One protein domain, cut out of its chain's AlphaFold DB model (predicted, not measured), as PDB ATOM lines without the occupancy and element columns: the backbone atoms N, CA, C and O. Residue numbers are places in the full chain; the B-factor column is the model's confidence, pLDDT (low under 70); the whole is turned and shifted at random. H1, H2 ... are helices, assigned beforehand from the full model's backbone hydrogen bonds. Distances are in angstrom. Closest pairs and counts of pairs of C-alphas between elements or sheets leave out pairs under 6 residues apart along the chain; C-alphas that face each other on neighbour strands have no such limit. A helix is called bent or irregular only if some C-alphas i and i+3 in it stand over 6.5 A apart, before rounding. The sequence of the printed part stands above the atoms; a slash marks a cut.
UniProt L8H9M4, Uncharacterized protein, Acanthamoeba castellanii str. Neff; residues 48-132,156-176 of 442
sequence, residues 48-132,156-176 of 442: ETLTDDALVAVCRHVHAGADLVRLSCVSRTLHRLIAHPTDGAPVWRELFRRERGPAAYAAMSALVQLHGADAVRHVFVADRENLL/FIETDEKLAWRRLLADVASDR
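Overview. This is residues 48 to 132 and 156 to 176 of the 442 residues of an uncharacterized protein of Acanthamoeba castellanii str. Neff (UniProt L8H9M4). A compact cluster of crossed helices has the hairpin of H2 and H3 between H4, which folds back on itself at one end, and H5, which packs on H2 at the other. H1 packs across H3. The printed part has 106 residues with five named helices, H1 to H5 in chain order, no named strand, and is all helix. The radius of gyration of the C-alphas is 13.8 A and the outline is rounded, 34 by 30 by 27 A.

Along the chain. H1, residues 52 to 59, begins at C-alpha 52 (-30.319, 49.325, -9.054). H2 is residues 65 to 74, 14.5 A long, and H3 residues 76 to 83. H4, residues 88 to 125, was assigned as one helix by its hydrogen bonds but is bent: C-alphas 114 and 117 are 9.6 A apart. Its arm H4a, residues 88 to 114, is irregular, with C-alphas 99 and 102 9.4 A apart and a kink of 151 degrees near residue 101; H4b is residues 117 to 125. H5, residues 157 to 174, 25.9 A long, is only just irregular, with C-alphas 159 and 162 6.7 A apart, and ends at C-alpha 174 (-26.445, 26.762, -20.056).

Arrangement. H1 touches H3, closest C-alphas Val 56 and Leu 81 at 7.1 A. H2 and H3 form a hairpin at a shallow tilt of 29 degrees. H4b touches H4a, closest C-alphas Ala 89 and Ala 117 at 5.5 A. H5 touches H2 with residues 157 to 164 alone, closest C-alphas Val 74 and Glu 161 at 6.3 A. H5 and H4b are apart. Every O i to N i+4 pair is within hydrogen-bond range in H1, H2, H3 and H4b, against 20 of 23 in H4a and 11 of 14 in H5.

Size, cuts and confidence. Residues 133 to 155 are not printed; C-alphas 132 and 156 are 27.0 A apart across the cut. Confidence is under 70 at residues 124 to 132 and 156 to 176.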
ATOM      1  N   GLU A  48     -37.036  44.062  -5.613       76.62
ATOM      2  CA  GLU A  48     -37.070  44.750  -4.315       76.62
ATOM      3  C   GLU A  48     -35.867  44.375  -3.428       76.62
ATOM      4  O   GLU A  48     -35.496  45.121  -2.520       76.62
ATOM      5  N   THR A  49     -35.226  43.227  -3.690       86.50
ATOM      6  CA  THR A  49     -34.035  42.772  -2.942       86.50
ATOM      7  C   THR A  49     -32.703  43.197  -3.561       86.50
ATOM      8  O   THR A  49     -31.693  43.283  -2.854       86.50
ATOM      9  N   LEU A  50     -32.677  43.430  -4.874       90.38
ATOM     10  CA  LEU A  50     -31.475  43.782  -5.623       90.38
ATOM     11  C   LEU A  50     -31.314  45.300  -5.707       90.38
ATOM     12  O   LEU A  50     -32.279  46.044  -5.835       90.38
ATOM     13  N   THR A  51     -30.071  45.777  -5.650       94.31
ATOM     14  CA  THR A  51     -29.780  47.194  -5.891       94.31
ATOM     15  C   THR A  51     -29.960  47.536  -7.373       94.31
ATOM     16  O   THR A  51     -29.761  46.678  -8.236       94.31
ATOM     17  N   ASP A  52     -30.243  48.807  -7.678       92.69
ATOM     18  CA  ASP A  52     -30.319  49.325  -9.054       92.69
ATOM     19  C   ASP A  52     -29.083  48.915  -9.889       92.69
ATOM     20  O   ASP A  52     -29.217  48.471 -11.029       92.69
ATOM     21  N   ASP A  53     -27.881  48.939  -9.298       92.12
ATOM     22  CA  ASP A  53     -26.639  48.494  -9.948       92.12
ATOM     23  C   ASP A  53     -26.632  46.998 -10.302       92.12
ATOM     24  O   ASP A  53     -26.145  46.608 -11.370       92.12
ATOM     25  N   ALA A  54     -27.168  46.144  -9.423       94.56
ATOM     26  CA  ALA A  54     -27.261  44.708  -9.664       94.56
ATOM     27  C   ALA A  54     -28.287  44.403 -10.764       94.56
ATOM     28  O   ALA A  54     -28.017  43.590 -11.648       94.56
ATOM     29  N   LEU A  55     -29.419  45.110 -10.775       94.81
ATOM     30  CA  LEU A  55     -30.423  45.002 -11.833       94.81
ATOM     31  C   LEU A  55     -29.872  45.478 -13.185       94.81
ATOM     32  O   LEU A  55     -30.034  44.791 -14.192       94.81
ATOM     33  N   VAL A  56     -29.122  46.584 -13.219       94.50
ATOM     34  CA  VAL A  56     -28.417  47.038 -14.430       94.50
ATOM     35  C   VAL A  56     -27.394  45.998 -14.899       94.50
ATOM     36  O   VAL A  56     -27.256  45.771 -16.104       94.50
ATOM     37  N   ALA A  57     -26.685  45.338 -13.978       93.06
ATOM     38  CA  ALA A  57     -25.765  44.261 -14.325       93.06
ATOM     39  C   ALA A  57     -26.496  43.068 -14.962       93.06
ATOM     40  O   ALA A  57     -26.029  42.577 -15.990       93.06
ATOM     41  N   VAL A  58     -27.654  42.658 -14.432       94.19
ATOM     42  CA  VAL A  58     -28.505  41.613 -15.032       94.19
ATOM     43  C   VAL A  58     -28.965  42.027 -16.431       94.19
ATOM     44  O   VAL A  58     -28.750  41.290 -17.392       94.19
ATOM     45  N   CYS A  59     -29.482  43.248 -16.589       95.44
ATOM     46  CA  CYS A  59     -29.926  43.776 -17.879       95.44
ATOM     47  C   CYS A  59     -28.810  43.795 -18.946       95.44
ATOM     48  O   CYS A  59     -29.084  43.602 -20.127       95.44
ATOM     49  N   ARG A  60     -27.534  43.970 -18.562       94.44
ATOM     50  CA  ARG A  60     -26.376  43.897 -19.487       94.44
ATOM     51  C   ARG A  60     -26.033  42.483 -19.967       94.44
ATOM     52  O   ARG A  60     -25.253  42.341 -20.915       94.44
ATOM     53  N   HIS A  61     -26.544  41.451 -19.302       94.38
ATOM     54  CA  HIS A  61     -26.364  40.054 -19.706       94.38
ATOM     55  C   HIS A  61     -27.491  39.564 -20.620       94.38
ATOM     56  O   HIS A  61     -27.382  38.485 -21.187       94.38
ATOM     57  N   VAL A  62     -28.536  40.368 -20.826       95.25
ATOM     58  CA  VAL A  62     -29.587  40.062 -21.795       95.25
ATOM     59  C   VAL A  62     -29.008  40.187 -23.204       95.25
ATOM     60  O   VAL A  62     -28.401  41.202 -23.550       95.25
ATOM     61  N   HIS A  63     -29.155  39.133 -24.006       90.31
ATOM     62  CA  HIS A  63     -28.537  39.040 -25.331       90.31
ATOM     63  C   HIS A  63     -29.401  39.614 -26.453       90.31
ATOM     64  O   HIS A  63     -28.844  40.053 -27.457       90.31
ATOM     65  N   ALA A  64     -30.724  39.624 -26.270       92.88
ATOM     66  CA  ALA A  64     -31.682  40.129 -27.241       92.88
ATOM     67  C   ALA A  64     -32.442  41.341 -26.688       92.88
ATOM     68  O   ALA A  64     -33.017  41.286 -25.600       92.88
ATOM     69  N   GLY A  65     -32.525  42.436 -27.441       91.56
ATOM     70  CA  GLY A  65     -33.249  43.627 -26.987       91.56
ATOM     71  C   GLY A  65     -34.746  43.385 -26.821       91.56
ATOM     72  O   GLY A  65     -35.374  44.042 -25.998       91.56
ATOM     73  N   ALA A  66     -35.311  42.392 -27.516       89.38
ATOM     74  CA  ALA A  66     -36.696  41.969 -27.322       89.38
ATOM     75  C   ALA A  66     -36.923  41.425 -25.903       89.38
ATOM     76  O   ALA A  66     -37.932  41.741 -25.276       89.38
ATOM     77  N   ASP A  67     -35.960  40.677 -25.364       93.38
ATOM     78  CA  ASP A  67     -36.034  40.159 -24.000       93.38
ATOM     79  C   ASP A  67     -35.813  41.268 -22.970       93.38
ATOM     80  O   ASP A  67     -36.429  41.250 -21.908       93.38
ATOM     81  N   LEU A  68     -35.029  42.298 -23.306       93.69
ATOM     82  CA  LEU A  68     -34.896  43.486 -22.463       93.69
ATOM     83  C   LEU A  68     -36.210  44.289 -22.405       93.69
ATOM     84  O   LEU A  68     -36.593  44.769 -21.340       93.69
ATOM     85  N   VAL A  69     -36.941  44.389 -23.522       91.75
ATOM     86  CA  VAL A  69     -38.297  44.968 -23.535       91.75
ATOM     87  C   VAL A  69     -39.248  44.132 -22.681       91.75
ATOM     88  O   VAL A  69     -39.961  44.706 -21.861       91.75
ATOM     89  N   ARG A  70     -39.227  42.800 -22.801       91.00
ATOM     90  CA  ARG A  70     -40.043  41.918 -21.947       91.00
ATOM     91  C   ARG A  70     -39.714  42.098 -20.467       91.00
ATOM     92  O   ARG A  70     -40.625  42.272 -19.669       91.00
ATOM     93  N   LEU A  71     -38.431  42.155 -20.106       91.44
ATOM     94  CA  LEU A  71     -37.990  42.418 -18.731       91.44
ATOM     95  C   LEU A  71     -38.476  43.775 -18.208       91.44
ATOM     96  O   LEU A  71     -38.827  43.888 -17.039       91.44
ATOM     97  N   SER A  72     -38.568  44.795 -19.065       94.00
ATOM     98  CA  SER A  72     -39.132  46.098 -18.681       94.00
ATOM     99  C   SER A  72     -40.633  46.067 -18.368       94.00
ATOM    100  O   SER A  72     -41.141  47.021 -17.785       94.00
ATOM    101  N   CYS A  73     -41.342  45.000 -18.747       92.19
ATOM    102  CA  CYS A  73     -42.755  44.793 -18.427       92.19
ATOM    103  C   CYS A  73     -42.956  43.990 -17.135       92.19
ATOM    104  O   CYS A  73     -44.058  43.986 -16.602       92.19
ATOM    105  N   VAL A  74     -41.908  43.331 -16.628       90.88
ATOM    106  CA  VAL A  74     -41.980  42.461 -15.445       90.88
ATOM    107  C   VAL A  74     -42.199  43.264 -14.164       90.88
ATOM    108  O   VAL A  74     -42.965  42.858 -13.301       90.88
ATOM    109  N   SER A  75     -41.545  44.420 -14.020       93.94
ATOM    110  CA  SER A  75     -41.732  45.260 -12.837       93.94
ATOM    111  C   SER A  75     -41.544  46.742 -13.134       93.94
ATOM    112  O   SER A  75     -40.818  47.128 -14.055       93.94
ATOM    113  N   ARG A  76     -42.159  47.604 -12.312       89.56
ATOM    114  CA  ARG A  76     -41.970  49.065 -12.405       89.56
ATOM    115  C   ARG A  76     -40.515  49.472 -12.168       89.56
ATOM    116  O   ARG A  76     -40.060  50.439 -12.773       89.56
ATOM    117  N   THR A  77     -39.785  48.742 -11.327       93.38
ATOM    118  CA  THR A  77     -38.363  48.991 -11.045       93.38
ATOM    119  C   THR A  77     -37.515  48.719 -12.281       93.38
ATOM    120  O   THR A  77     -36.749  49.584 -12.707       93.38
ATOM    121  N   LEU A  78     -37.713  47.559 -12.920       93.75
ATOM    122  CA  LEU A  78     -37.047  47.207 -14.174       93.75
ATOM    123  C   LEU A  78     -37.435  48.164 -15.302       93.75
ATOM    124  O   LEU A  78     -36.563  48.621 -16.038       93.75
ATOM    125  N   HIS A  79     -38.716  48.532 -15.392       94.25
ATOM    126  CA  HIS A  79     -39.183  49.540 -16.334       94.25
ATOM    127  C   HIS A  79     -38.434  50.855 -16.156       94.25
ATOM    128  O   HIS A  79     -37.854  51.368 -17.111       94.25
ATOM    129  N   ARG A  80     -38.395  51.372 -14.919       94.88
ATOM    130  CA  ARG A  80     -37.705  52.617 -14.590       94.88
ATOM    131  C   ARG A  80     -36.239  52.519 -14.971       94.88
ATOM    132  O   ARG A  80     -35.759  53.408 -15.650       94.88
ATOM    133  N   LEU A  81     -35.544  51.448 -14.592       94.75
ATOM    134  CA  LEU A  81     -34.116  51.281 -14.874       94.75
ATOM    135  C   LEU A  81     -33.809  51.198 -16.371       94.75
ATOM    136  O   LEU A  81     -32.860  51.823 -16.836       94.75
ATOM    137  N   ILE A  82     -34.616  50.460 -17.133       94.25
ATOM    138  CA  ILE A  82     -34.410  50.258 -18.573       94.25
ATOM    139  C   ILE A  82     -34.796  51.513 -19.373       94.25
ATOM    140  O   ILE A  82     -34.129  51.831 -20.363       94.25
ATOM    141  N   ALA A  83     -35.836  52.231 -18.945       91.38
ATOM    142  CA  ALA A  83     -36.296  53.481 -19.550       91.38
ATOM    143  C   ALA A  83     -35.473  54.705 -19.109       91.38
ATOM    144  O   ALA A  83     -35.466  55.730 -19.797       91.38
ATOM    145  N   HIS A  84     -34.757  54.633 -17.978       92.12
ATOM    146  CA  HIS A  84     -34.055  55.797 -17.446       92.12
ATOM    147  C   HIS A  84     -32.928  56.242 -18.396       92.12
ATOM    148  O   HIS A  84     -32.070  55.430 -18.766       92.12
ATOM    149  N   PRO A  85     -32.852  57.535 -18.766       81.38
ATOM    150  CA  PRO A  85     -31.852  58.030 -19.713       81.38
ATOM    151  C   PRO A  85     -30.407  57.832 -19.251       81.38
ATOM    152  O   PRO A  85     -29.511  57.713 -20.083       81.38
ATOM    153  N   THR A  86     -30.171  57.815 -17.939       88.56
ATOM    154  CA  THR A  86     -28.824  57.695 -17.367       88.56
ATOM    155  C   THR A  86     -28.441  56.236 -17.138       88.56
ATOM    156  O   THR A  86     -27.337  55.837 -17.510       88.56
ATOM    157  N   ASP A  87     -29.364  55.431 -16.608       90.12
ATOM    158  CA  ASP A  87     -29.068  54.070 -16.133       90.12
ATOM    159  C   ASP A  87     -29.332  53.011 -17.210       90.12
ATOM    160  O   ASP A  87     -28.540  52.079 -17.382       90.12
ATOM    161  N   GLY A  88     -30.380  53.203 -18.015       90.12
ATOM    162  CA  GLY A  88     -30.733  52.328 -19.131       90.12
ATOM    163  C   GLY A  88     -29.858  52.556 -20.362       90.12
ATOM    164  O   GLY A  88     -29.563  51.620 -21.107       90.12
ATOM    165  N   ALA A  89     -29.358  53.778 -20.574       92.06
ATOM    166  CA  ALA A  89     -28.540  54.099 -21.744       92.06
ATOM    167  C   ALA A  89     -27.284  53.218 -21.903       92.06
ATOM    168  O   ALA A  89     -27.036  52.765 -23.022       92.06
ATOM    169  N   PRO A  90     -26.480  52.938 -20.857       92.94
ATOM    170  CA  PRO A  90     -25.383  51.975 -20.934       92.94
ATOM    171  C   PRO A  90     -25.822  50.565 -21.345       92.94
ATOM    172  O   PRO A  90     -25.091  49.913 -22.087       92.94
ATOM    173  N   VAL A  91     -26.991  50.105 -20.884       94.62
ATOM    174  CA  VAL A  91     -27.541  48.779 -21.213       94.62
ATOM    175  C   VAL A  91     -27.875  48.708 -22.701       94.62
ATOM    176  O   VAL A  91     -27.348  47.855 -23.410       94.62
ATOM    177  N   TRP A  92     -28.662  49.665 -23.198       92.69
ATOM    178  CA  TRP A  92     -29.032  49.736 -24.613       92.69
ATOM    179  C   TRP A  92     -27.815  49.914 -25.522       92.69
ATOM    180  O   TRP A  92     -27.715  49.275 -26.563       92.69
ATOM    181  N   ARG A  93     -26.847  50.742 -25.118       90.88
ATOM    182  CA  ARG A  93     -25.582  50.926 -25.841       90.88
ATOM    183  C   ARG A  93     -24.800  49.619 -25.970       90.88
ATOM    184  O   ARG A  93     -24.306  49.318 -27.053       90.88
ATOM    185  N   GLU A  94     -24.670  48.857 -24.890       92.19
ATOM    186  CA  GLU A  94     -23.977  47.567 -24.914       92.19
ATOM    187  C   GLU A  94     -24.710  46.557 -25.806       92.19
ATOM    188  O   GLU A  94     -24.087  45.936 -26.668       92.19
ATOM    189  N   LEU A  95     -26.034  46.465 -25.660       93.38
ATOM    190  CA  LEU A  95     -26.879  45.568 -26.441       93.38
ATOM    191  C   LEU A  95     -26.800  45.872 -27.947       93.38
ATOM    192  O   LEU A  95     -26.515  44.984 -28.748       93.38
ATOM    193  N   PHE A  96     -26.923  47.143 -28.342       90.62
ATOM    194  CA  PHE A  96     -26.788  47.551 -29.745       90.62
ATOM    195  C   PHE A  96     -25.398  47.281 -30.317       90.62
ATOM    196  O   PHE A  96     -25.276  46.906 -31.485       90.62
ATOM    197  N   ARG A  97     -24.342  47.459 -29.512       92.50
ATOM    198  CA  ARG A  97     -22.976  47.145 -29.946       92.50
ATOM    199  C   ARG A  97     -22.831  45.659 -30.267       92.50
ATOM    200  O   ARG A  97     -22.159  45.335 -31.244       92.50
ATOM    201  N   ARG A  98     -23.451  44.791 -29.461       92.19
ATOM    202  CA  ARG A  98     -23.425  43.332 -29.633       92.19
ATOM    203  C   ARG A  98     -24.265  42.877 -30.823       92.19
ATOM    204  O   ARG A  98     -23.754  42.140 -31.655       92.19
ATOM    205  N   GLU A  99     -25.509  43.341 -30.933       91.31
ATOM    206  CA  GLU A  99     -26.435  42.857 -31.967       91.31
ATOM    207  C   GLU A  99     -26.194  43.453 -33.356       91.31
ATOM    208  O   GLU A  99     -26.338  42.769 -34.367       91.31
ATOM    209  N   ARG A 100     -25.890  44.753 -33.432       88.75
ATOM    210  CA  ARG A 100     -25.924  45.516 -34.693       88.75
ATOM    211  C   ARG A 100     -24.555  46.082 -35.092       88.75
ATOM    212  O   ARG A 100     -24.419  46.706 -36.144       88.75
ATOM    213  N   GLY A 101     -23.530  45.855 -34.270       91.25
ATOM    214  CA  GLY A 101     -22.154  46.259 -34.537       91.25
ATOM    215  C   GLY A 101     -21.855  47.748 -34.286       91.25
ATOM    216  O   GLY A 101     -22.709  48.529 -33.856       91.25
ATOM    217  N   PRO A 102     -20.607  48.182 -34.544       87.56
ATOM    218  CA  PRO A 102     -20.102  49.495 -34.127       87.56
ATOM    219  C   PRO A 102     -20.733  50.686 -34.867       87.56
ATOM    220  O   PRO A 102     -20.809  51.779 -34.306       87.56
ATOM    221  N   ALA A 103     -21.208  50.499 -36.103       81.62
ATOM    222  CA  ALA A 103     -21.872  51.560 -36.864       81.62
ATOM    223  C   ALA A 103     -23.261  51.887 -36.290       81.62
ATOM    224  O   ALA A 103     -23.574  53.052 -36.042       81.62
ATOM    225  N   ALA A 104     -24.059  50.855 -35.994       80.31
ATOM    226  CA  ALA A 104     -25.354  51.013 -35.337       80.31
ATOM    227  C   ALA A 104     -25.199  51.583 -33.920       80.31
ATOM    228  O   ALA A 104     -25.948  52.467 -33.520       80.31
ATOM    229  N   TYR A 105     -24.162  51.159 -33.193       87.12
ATOM    230  CA  TYR A 105     -23.813  51.731 -31.895       87.12
ATOM    231  C   TYR A 105     -23.592  53.253 -31.937       87.12
ATOM    232  O   TYR A 105     -24.043  53.968 -31.039       87.12
ATOM    233  N   ALA A 106     -22.899  53.763 -32.961       84.12
ATOM    234  CA  ALA A 106     -22.637  55.194 -33.101       84.12
ATOM    235  C   ALA A 106     -23.928  55.986 -33.374       84.12
ATOM    236  O   ALA A 106     -24.171  56.998 -32.716       84.12
ATOM    237  N   ALA A 107     -24.780  55.486 -34.277       81.50
ATOM    238  CA  ALA A 107     -26.085  56.084 -34.568       81.50
ATOM    239  C   ALA A 107     -26.996  56.090 -33.330       81.50
ATOM    240  O   ALA A 107     -27.597  57.109 -32.994       81.50
ATOM    241  N   MET A 108     -27.028  54.982 -32.589       81.44
ATOM    242  CA  MET A 108     -27.823  54.873 -31.370       81.44
ATOM    243  C   MET A 108     -27.291  55.725 -30.232       81.44
ATOM    244  O   MET A 108     -28.074  56.318 -29.502       81.44
ATOM    245  N   SER A 109     -25.973  55.849 -30.083       81.19
ATOM    246  CA  SER A 109     -25.393  56.755 -29.088       81.19
ATOM    247  C   SER A 109     -25.800  58.206 -29.350       81.19
ATOM    248  O   SER A 109     -26.088  58.924 -28.395       81.19
ATOM    249  N   ALA A 110     -25.893  58.613 -30.621       83.62
ATOM    250  CA  ALA A 110     -26.421  59.921 -30.995       83.62
ATOM    251  C   ALA A 110     -27.926  60.043 -30.688       83.62
ATOM    252  O   ALA A 110     -28.344  61.039 -30.104       83.62
ATOM    253  N   LEU A 111     -28.732  59.018 -30.993       78.12
ATOM    254  CA  LEU A 111     -30.167  59.003 -30.674       78.12
ATOM    255  C   LEU A 111     -30.439  59.058 -29.166       78.12
ATOM    256  O   LEU A 111     -31.266  59.854 -28.736       78.12
ATOM    257  N   VAL A 112     -29.709  58.290 -28.350       78.94
ATOM    258  CA  VAL A 112     -29.805  58.341 -26.879       78.94
ATOM    259  C   VAL A 112     -29.456  59.733 -26.359       78.94
ATOM    260  O   VAL A 112     -30.118  60.229 -25.452       78.94
ATOM    261  N   GLN A 113     -28.418  60.369 -26.912       78.31
ATOM    262  CA  GLN A 113     -28.021  61.721 -26.508       78.31
ATOM    263  C   GLN A 113     -29.080  62.773 -26.859       78.31
ATOM    264  O   GLN A 113     -29.230  63.740 -26.117       78.31
ATOM    265  N   LEU A 114     -29.798  62.595 -27.971       78.56
ATOM    266  CA  LEU A 114     -30.805  63.544 -28.450       78.56
ATOM    267  C   LEU A 114     -32.193  63.324 -27.832       78.56
ATOM    268  O   LEU A 114     -32.913  64.294 -27.607       78.56
ATOM    269  N   HIS A 115     -32.574  62.071 -27.574       78.19
ATOM    270  CA  HIS A 115     -33.962  61.695 -27.279       78.19
ATOM    271  C   HIS A 115     -34.136  60.779 -26.052       78.19
ATOM    272  O   HIS A 115     -35.265  60.439 -25.709       78.19
ATOM    273  N   GLY A 116     -33.055  60.389 -25.368       80.25
ATOM    274  CA  GLY A 116     -33.112  59.505 -24.197       80.25
ATOM    275  C   GLY A 116     -33.285  58.017 -24.536       80.25
ATOM    276  O   GLY A 116     -33.277  57.616 -25.699       80.25
ATOM    277  N   ALA A 117     -33.393  57.175 -23.502       74.88
ATOM    278  CA  ALA A 117     -33.479  55.717 -23.649       74.88
ATOM    279  C   ALA A 117     -34.859  55.230 -24.143       74.88
ATOM    280  O   ALA A 117     -34.929  54.230 -24.854       74.88
ATOM    281  N   ASP A 118     -35.939  55.968 -23.873       74.00
ATOM    282  CA  ASP A 118     -37.279  55.617 -24.367       74.00
ATOM    283  C   ASP A 118     -37.382  55.659 -25.892       74.00
ATOM    284  O   ASP A 118     -37.939  54.752 -26.510       74.00
ATOM    285  N   ALA A 119     -36.771  56.658 -26.533       73.62
ATOM    286  CA  ALA A 119     -36.728  56.722 -27.992       73.62
ATOM    287  C   ALA A 119     -36.019  55.498 -28.594       73.62
ATOM    288  O   ALA A 119     -36.421  54.993 -29.639       73.62
ATOM    289  N   VAL A 120     -35.000  54.976 -27.907       70.88
ATOM    290  CA  VAL A 120     -34.283  53.764 -28.320       70.88
ATOM    291  C   VAL A 120     -35.138  52.519 -28.186       70.88
ATOM    292  O   VAL A 120     -35.158  51.700 -29.104       70.88
ATOM    293  N   ARG A 121     -35.874  52.395 -27.082       72.31
ATOM    294  CA  ARG A 121     -36.848  51.320 -26.899       72.31
ATOM    295  C   ARG A 121     -37.895  51.342 -28.012       72.31
ATOM    296  O   ARG A 121     -38.182  50.297 -28.585       72.31
ATOM    297  N   HIS A 122     -38.414  52.517 -28.369       72.75
ATOM    298  CA  HIS A 122     -39.361  52.651 -29.475       72.75
ATOM    299  C   HIS A 122     -38.759  52.266 -30.823       72.75
ATOM    300  O   HIS A 122     -39.429  51.574 -31.581       72.75
ATOM    301  N   VAL A 123     -37.508  52.645 -31.108       71.12
ATOM    302  CA  VAL A 123     -36.802  52.170 -32.309       71.12
ATOM    303  C   VAL A 123     -36.683  50.652 -32.269       71.12
ATOM    304  O   VAL A 123     -37.047  50.021 -33.238       71.12
ATOM    305  N   PHE A 124     -36.286  50.038 -31.154       67.94
ATOM    306  CA  PHE A 124     -36.148  48.580 -31.077       67.94
ATOM    307  C   PHE A 124     -37.481  47.838 -31.301       67.94
ATOM    308  O   PHE A 124     -37.529  46.841 -32.017       67.94
ATOM    309  N   VAL A 125     -38.574  48.343 -30.720       64.06
ATOM    310  CA  VAL A 125     -39.926  47.769 -30.864       64.06
ATOM    311  C   VAL A 125     -40.495  48.002 -32.260       64.06
ATOM    312  O   VAL A 125     -41.168  47.132 -32.808       64.06
ATOM    313  N   ALA A 126     -40.216  49.157 -32.860       55.59
ATOM    314  CA  ALA A 126     -40.680  49.476 -34.199       55.59
ATOM    315  C   ALA A 126     -39.980  48.636 -35.280       55.59
ATOM    316  O   ALA A 126     -40.379  48.742 -36.442       55.59
ATOM    317  N   ASP A 127     -38.954  47.833 -34.944       58.62
ATOM    318  CA  ASP A 127     -37.895  47.590 -35.911       58.62
ATOM    319  C   ASP A 127     -37.320  46.175 -36.093       58.62
ATOM    320  O   ASP A 127     -36.166  45.853 -35.782       58.62
ATOM    321  N   ARG A 128     -38.105  45.366 -36.810       46.91
ATOM    322  CA  ARG A 128     -37.563  44.362 -37.742       46.91
ATOM    323  C   ARG A 128     -37.949  44.650 -39.195       46.91
ATOM    324  O   ARG A 128     -37.120  44.475 -40.082       46.91
ATOM    325  N   GLU A 129     -39.177  45.099 -39.447       40.53
ATOM    326  CA  GLU A 129     -39.691  45.336 -40.805       40.53
ATOM    327  C   GLU A 129     -39.447  46.771 -41.304       40.53
ATOM    328  O   GLU A 129     -39.158  46.966 -42.486       40.53
ATOM    329  N   ASN A 130     -39.460  47.766 -40.410       46.62
ATOM    330  CA  ASN A 130     -39.364  49.177 -40.794       46.62
ATOM    331  C   ASN A 130     -37.945  49.618 -41.195       46.62
ATOM    332  O   ASN A 130     -37.809  50.410 -42.120       46.62
ATOM    333  N   LEU A 131     -36.877  49.087 -40.598       43.59
ATOM    334  CA  LEU A 131     -35.480  49.396 -40.952       43.59
ATOM    335  C   LEU A 131     -34.986  48.538 -42.107       43.59
ATOM    336  O   LEU A 131     -34.113  48.983 -42.842       43.59
ATOM    337  N   LEU A 132     -35.606  47.381 -42.368       42.25
ATOM    338  CA  LEU A 132     -35.446  46.708 -43.661       42.25
ATOM    339  C   LEU A 132     -36.072  47.535 -44.798       42.25
ATOM    340  O   LEU A 132     -35.448  47.682 -45.847       42.25
ATOM    341  N   PHE A 156     -50.407  41.600 -21.466       30.20
ATOM    342  CA  PHE A 156     -49.603  40.362 -21.548       30.20
ATOM    343  C   PHE A 156     -48.916  39.944 -20.229       30.20
ATOM    344  O   PHE A 156     -48.122  39.005 -20.221       30.20
ATOM    345  N   ILE A 157     -49.171  40.644 -19.115       40.25
ATOM    346  CA  ILE A 157     -48.233  40.677 -17.977       40.25
ATOM    347  C   ILE A 157     -48.353  39.491 -16.993       40.25
ATOM    348  O   ILE A 157     -47.333  39.088 -16.447       40.25
ATOM    349  N   GLU A 158     -49.507  38.842 -16.788       37.03
ATOM    350  CA  GLU A 158     -49.621  37.859 -15.682       37.03
ATOM    351  C   GLU A 158     -49.236  36.403 -16.013       37.03
ATOM    352  O   GLU A 158     -48.795  35.664 -15.128       37.03
ATOM    353  N   THR A 159     -49.348  35.955 -17.265       36.41
ATOM    354  CA  THR A 159     -49.065  34.552 -17.640       36.41
ATOM    355  C   THR A 159     -47.650  34.327 -18.176       36.41
ATOM    356  O   THR A 159     -47.109  33.228 -18.024       36.41
ATOM    357  N   ASP A 160     -47.008  35.356 -18.735       44.97
ATOM    358  CA  ASP A 160     -45.720  35.226 -19.435       44.97
ATOM    359  C   ASP A 160     -44.496  35.495 -18.534       44.97
ATOM    360  O   ASP A 160     -43.378  35.080 -18.845       44.97
ATOM    361  N   GLU A 161     -44.695  36.107 -17.360       45.16
ATOM    362  CA  GLU A 161     -43.624  36.430 -16.408       45.16
ATOM    363  C   GLU A 161     -42.885  35.164 -15.935       45.16
ATOM    364  O   GLU A 161     -41.656  35.067 -15.994       45.16
ATOM    365  N   LYS A 162     -43.633  34.119 -15.554       44.75
ATOM    366  CA  LYS A 162     -43.067  32.837 -15.098       44.75
ATOM    367  C   LYS A 162     -42.304  32.109 -16.207       44.75
ATOM    368  O   LYS A 162     -41.308  31.437 -15.928       44.75
ATOM    369  N   LEU A 163     -42.768  32.211 -17.453       45.66
ATOM    370  CA  LEU A 163     -42.171  31.517 -18.593       45.66
ATOM    371  C   LEU A 163     -40.901  32.233 -19.075       45.66
ATOM    372  O   LEU A 163     -39.892  31.578 -19.351       45.66
ATOM    373  N   ALA A 164     -40.928  33.568 -19.101       49.78
ATOM    374  CA  ALA A 164     -39.781  34.413 -19.412       49.78
ATOM    375  C   ALA A 164     -38.647  34.219 -18.395       49.78
ATOM    376  O   ALA A 164     -37.502  34.003 -18.795       49.78
ATOM    377  N   TRP A 165     -38.958  34.178 -17.094       54.34
ATOM    378  CA  TRP A 165     -37.954  33.915 -16.057       54.34
ATOM    379  C   TRP A 165     -37.353  32.512 -16.146       54.34
ATOM    380  O   TRP A 165     -36.140  32.361 -16.011       54.34
ATOM    381  N   ARG A 166     -38.164  31.479 -16.414       54.59
ATOM    382  CA  ARG A 166     -37.656  30.105 -16.586       54.59
ATOM    383  C   ARG A 166     -36.708  29.986 -17.778       54.59
ATOM    384  O   ARG A 166     -35.687  29.317 -17.657       54.59
ATOM    385  N   ARG A 167     -37.015  30.648 -18.900       54.47
ATOM    386  CA  ARG A 167     -36.148  30.666 -20.090       54.47
ATOM    387  C   ARG A 167     -34.856  31.439 -19.841       54.47
ATOM    388  O   ARG A 167     -33.787  30.897 -20.079       54.47
ATOM    389  N   LEU A 168     -34.949  32.631 -19.249       51.53
ATOM    390  CA  LEU A 168     -33.778  33.435 -18.889       51.53
ATOM    391  C   LEU A 168     -32.829  32.667 -17.951       51.53
ATOM    392  O   LEU A 168     -31.618  32.678 -18.143       51.53
ATOM    393  N   LEU A 169     -33.371  31.966 -16.950       55.97
ATOM    394  CA  LEU A 169     -32.577  31.161 -16.021       55.97
ATOM    395  C   LEU A 169     -31.975  29.916 -16.680       55.97
ATOM    396  O   LEU A 169     -30.849  29.554 -16.346       55.97
ATOM    397  N   ALA A 170     -32.690  29.275 -17.609       56.06
ATOM    398  CA  ALA A 170     -32.167  28.146 -18.376       56.06
ATOM    399  C   ALA A 170     -31.003  28.569 -19.286       56.06
ATOM    400  O   ALA A 170     -29.976  27.891 -19.316       56.06
ATOM    401  N   ASP A 171     -31.117  29.727 -19.940       50.44
ATOM    402  CA  ASP A 171     -30.062  30.271 -20.796       50.44
ATOM    403  C   ASP A 171     -28.825  30.652 -19.965       50.44
ATOM    404  O   ASP A 171     -27.713  30.218 -20.276       50.44
ATOM    405  N   VAL A 172     -29.015  31.343 -18.831       50.34
ATOM    406  CA  VAL A 172     -27.930  31.676 -17.884       50.34
ATOM    407  C   VAL A 172     -27.261  30.420 -17.310       50.34
ATOM    408  O   VAL A 172     -26.042  30.406 -17.119       50.34
ATOM    409  N   ALA A 173     -28.027  29.356 -17.056       51.31
ATOM    410  CA  ALA A 173     -27.497  28.076 -16.590       51.31
ATOM    411  C   ALA A 173     -26.693  27.336 -17.671       51.31
ATOM    412  O   ALA A 173     -25.724  26.649 -17.346       51.31
ATOM    413  N   SER A 174     -27.079  27.472 -18.943       49.22
ATOM    414  CA  SER A 174     -26.445  26.762 -20.056       49.22
ATOM    415  C   SER A 174     -25.091  27.352 -20.474       49.22
ATOM    416  O   SER A 174     -24.209  26.603 -20.896       49.22
ATOM    417  N   ASP A 175     -24.880  28.659 -20.282       46.84
ATOM    418  CA  ASP A 175     -23.731  29.369 -20.862       46.84
ATOM    419  C   ASP A 175     -22.479  29.457 -19.963       46.84
ATOM    420  O   ASP A 175     -21.416  29.885 -20.427       46.84
ATOM    421  N   ARG A 176     -22.518  29.042 -18.682       47.28
ATOM    422  CA  ARG A 176     -21.325  29.095 -17.804       47.28
ATOM    423  C   ARG A 176     -21.229  27.975 -16.766       47.28
ATOM    424  O   ARG A 176     -21.935  27.972 -15.763       47.28
TER     425      ARG A 176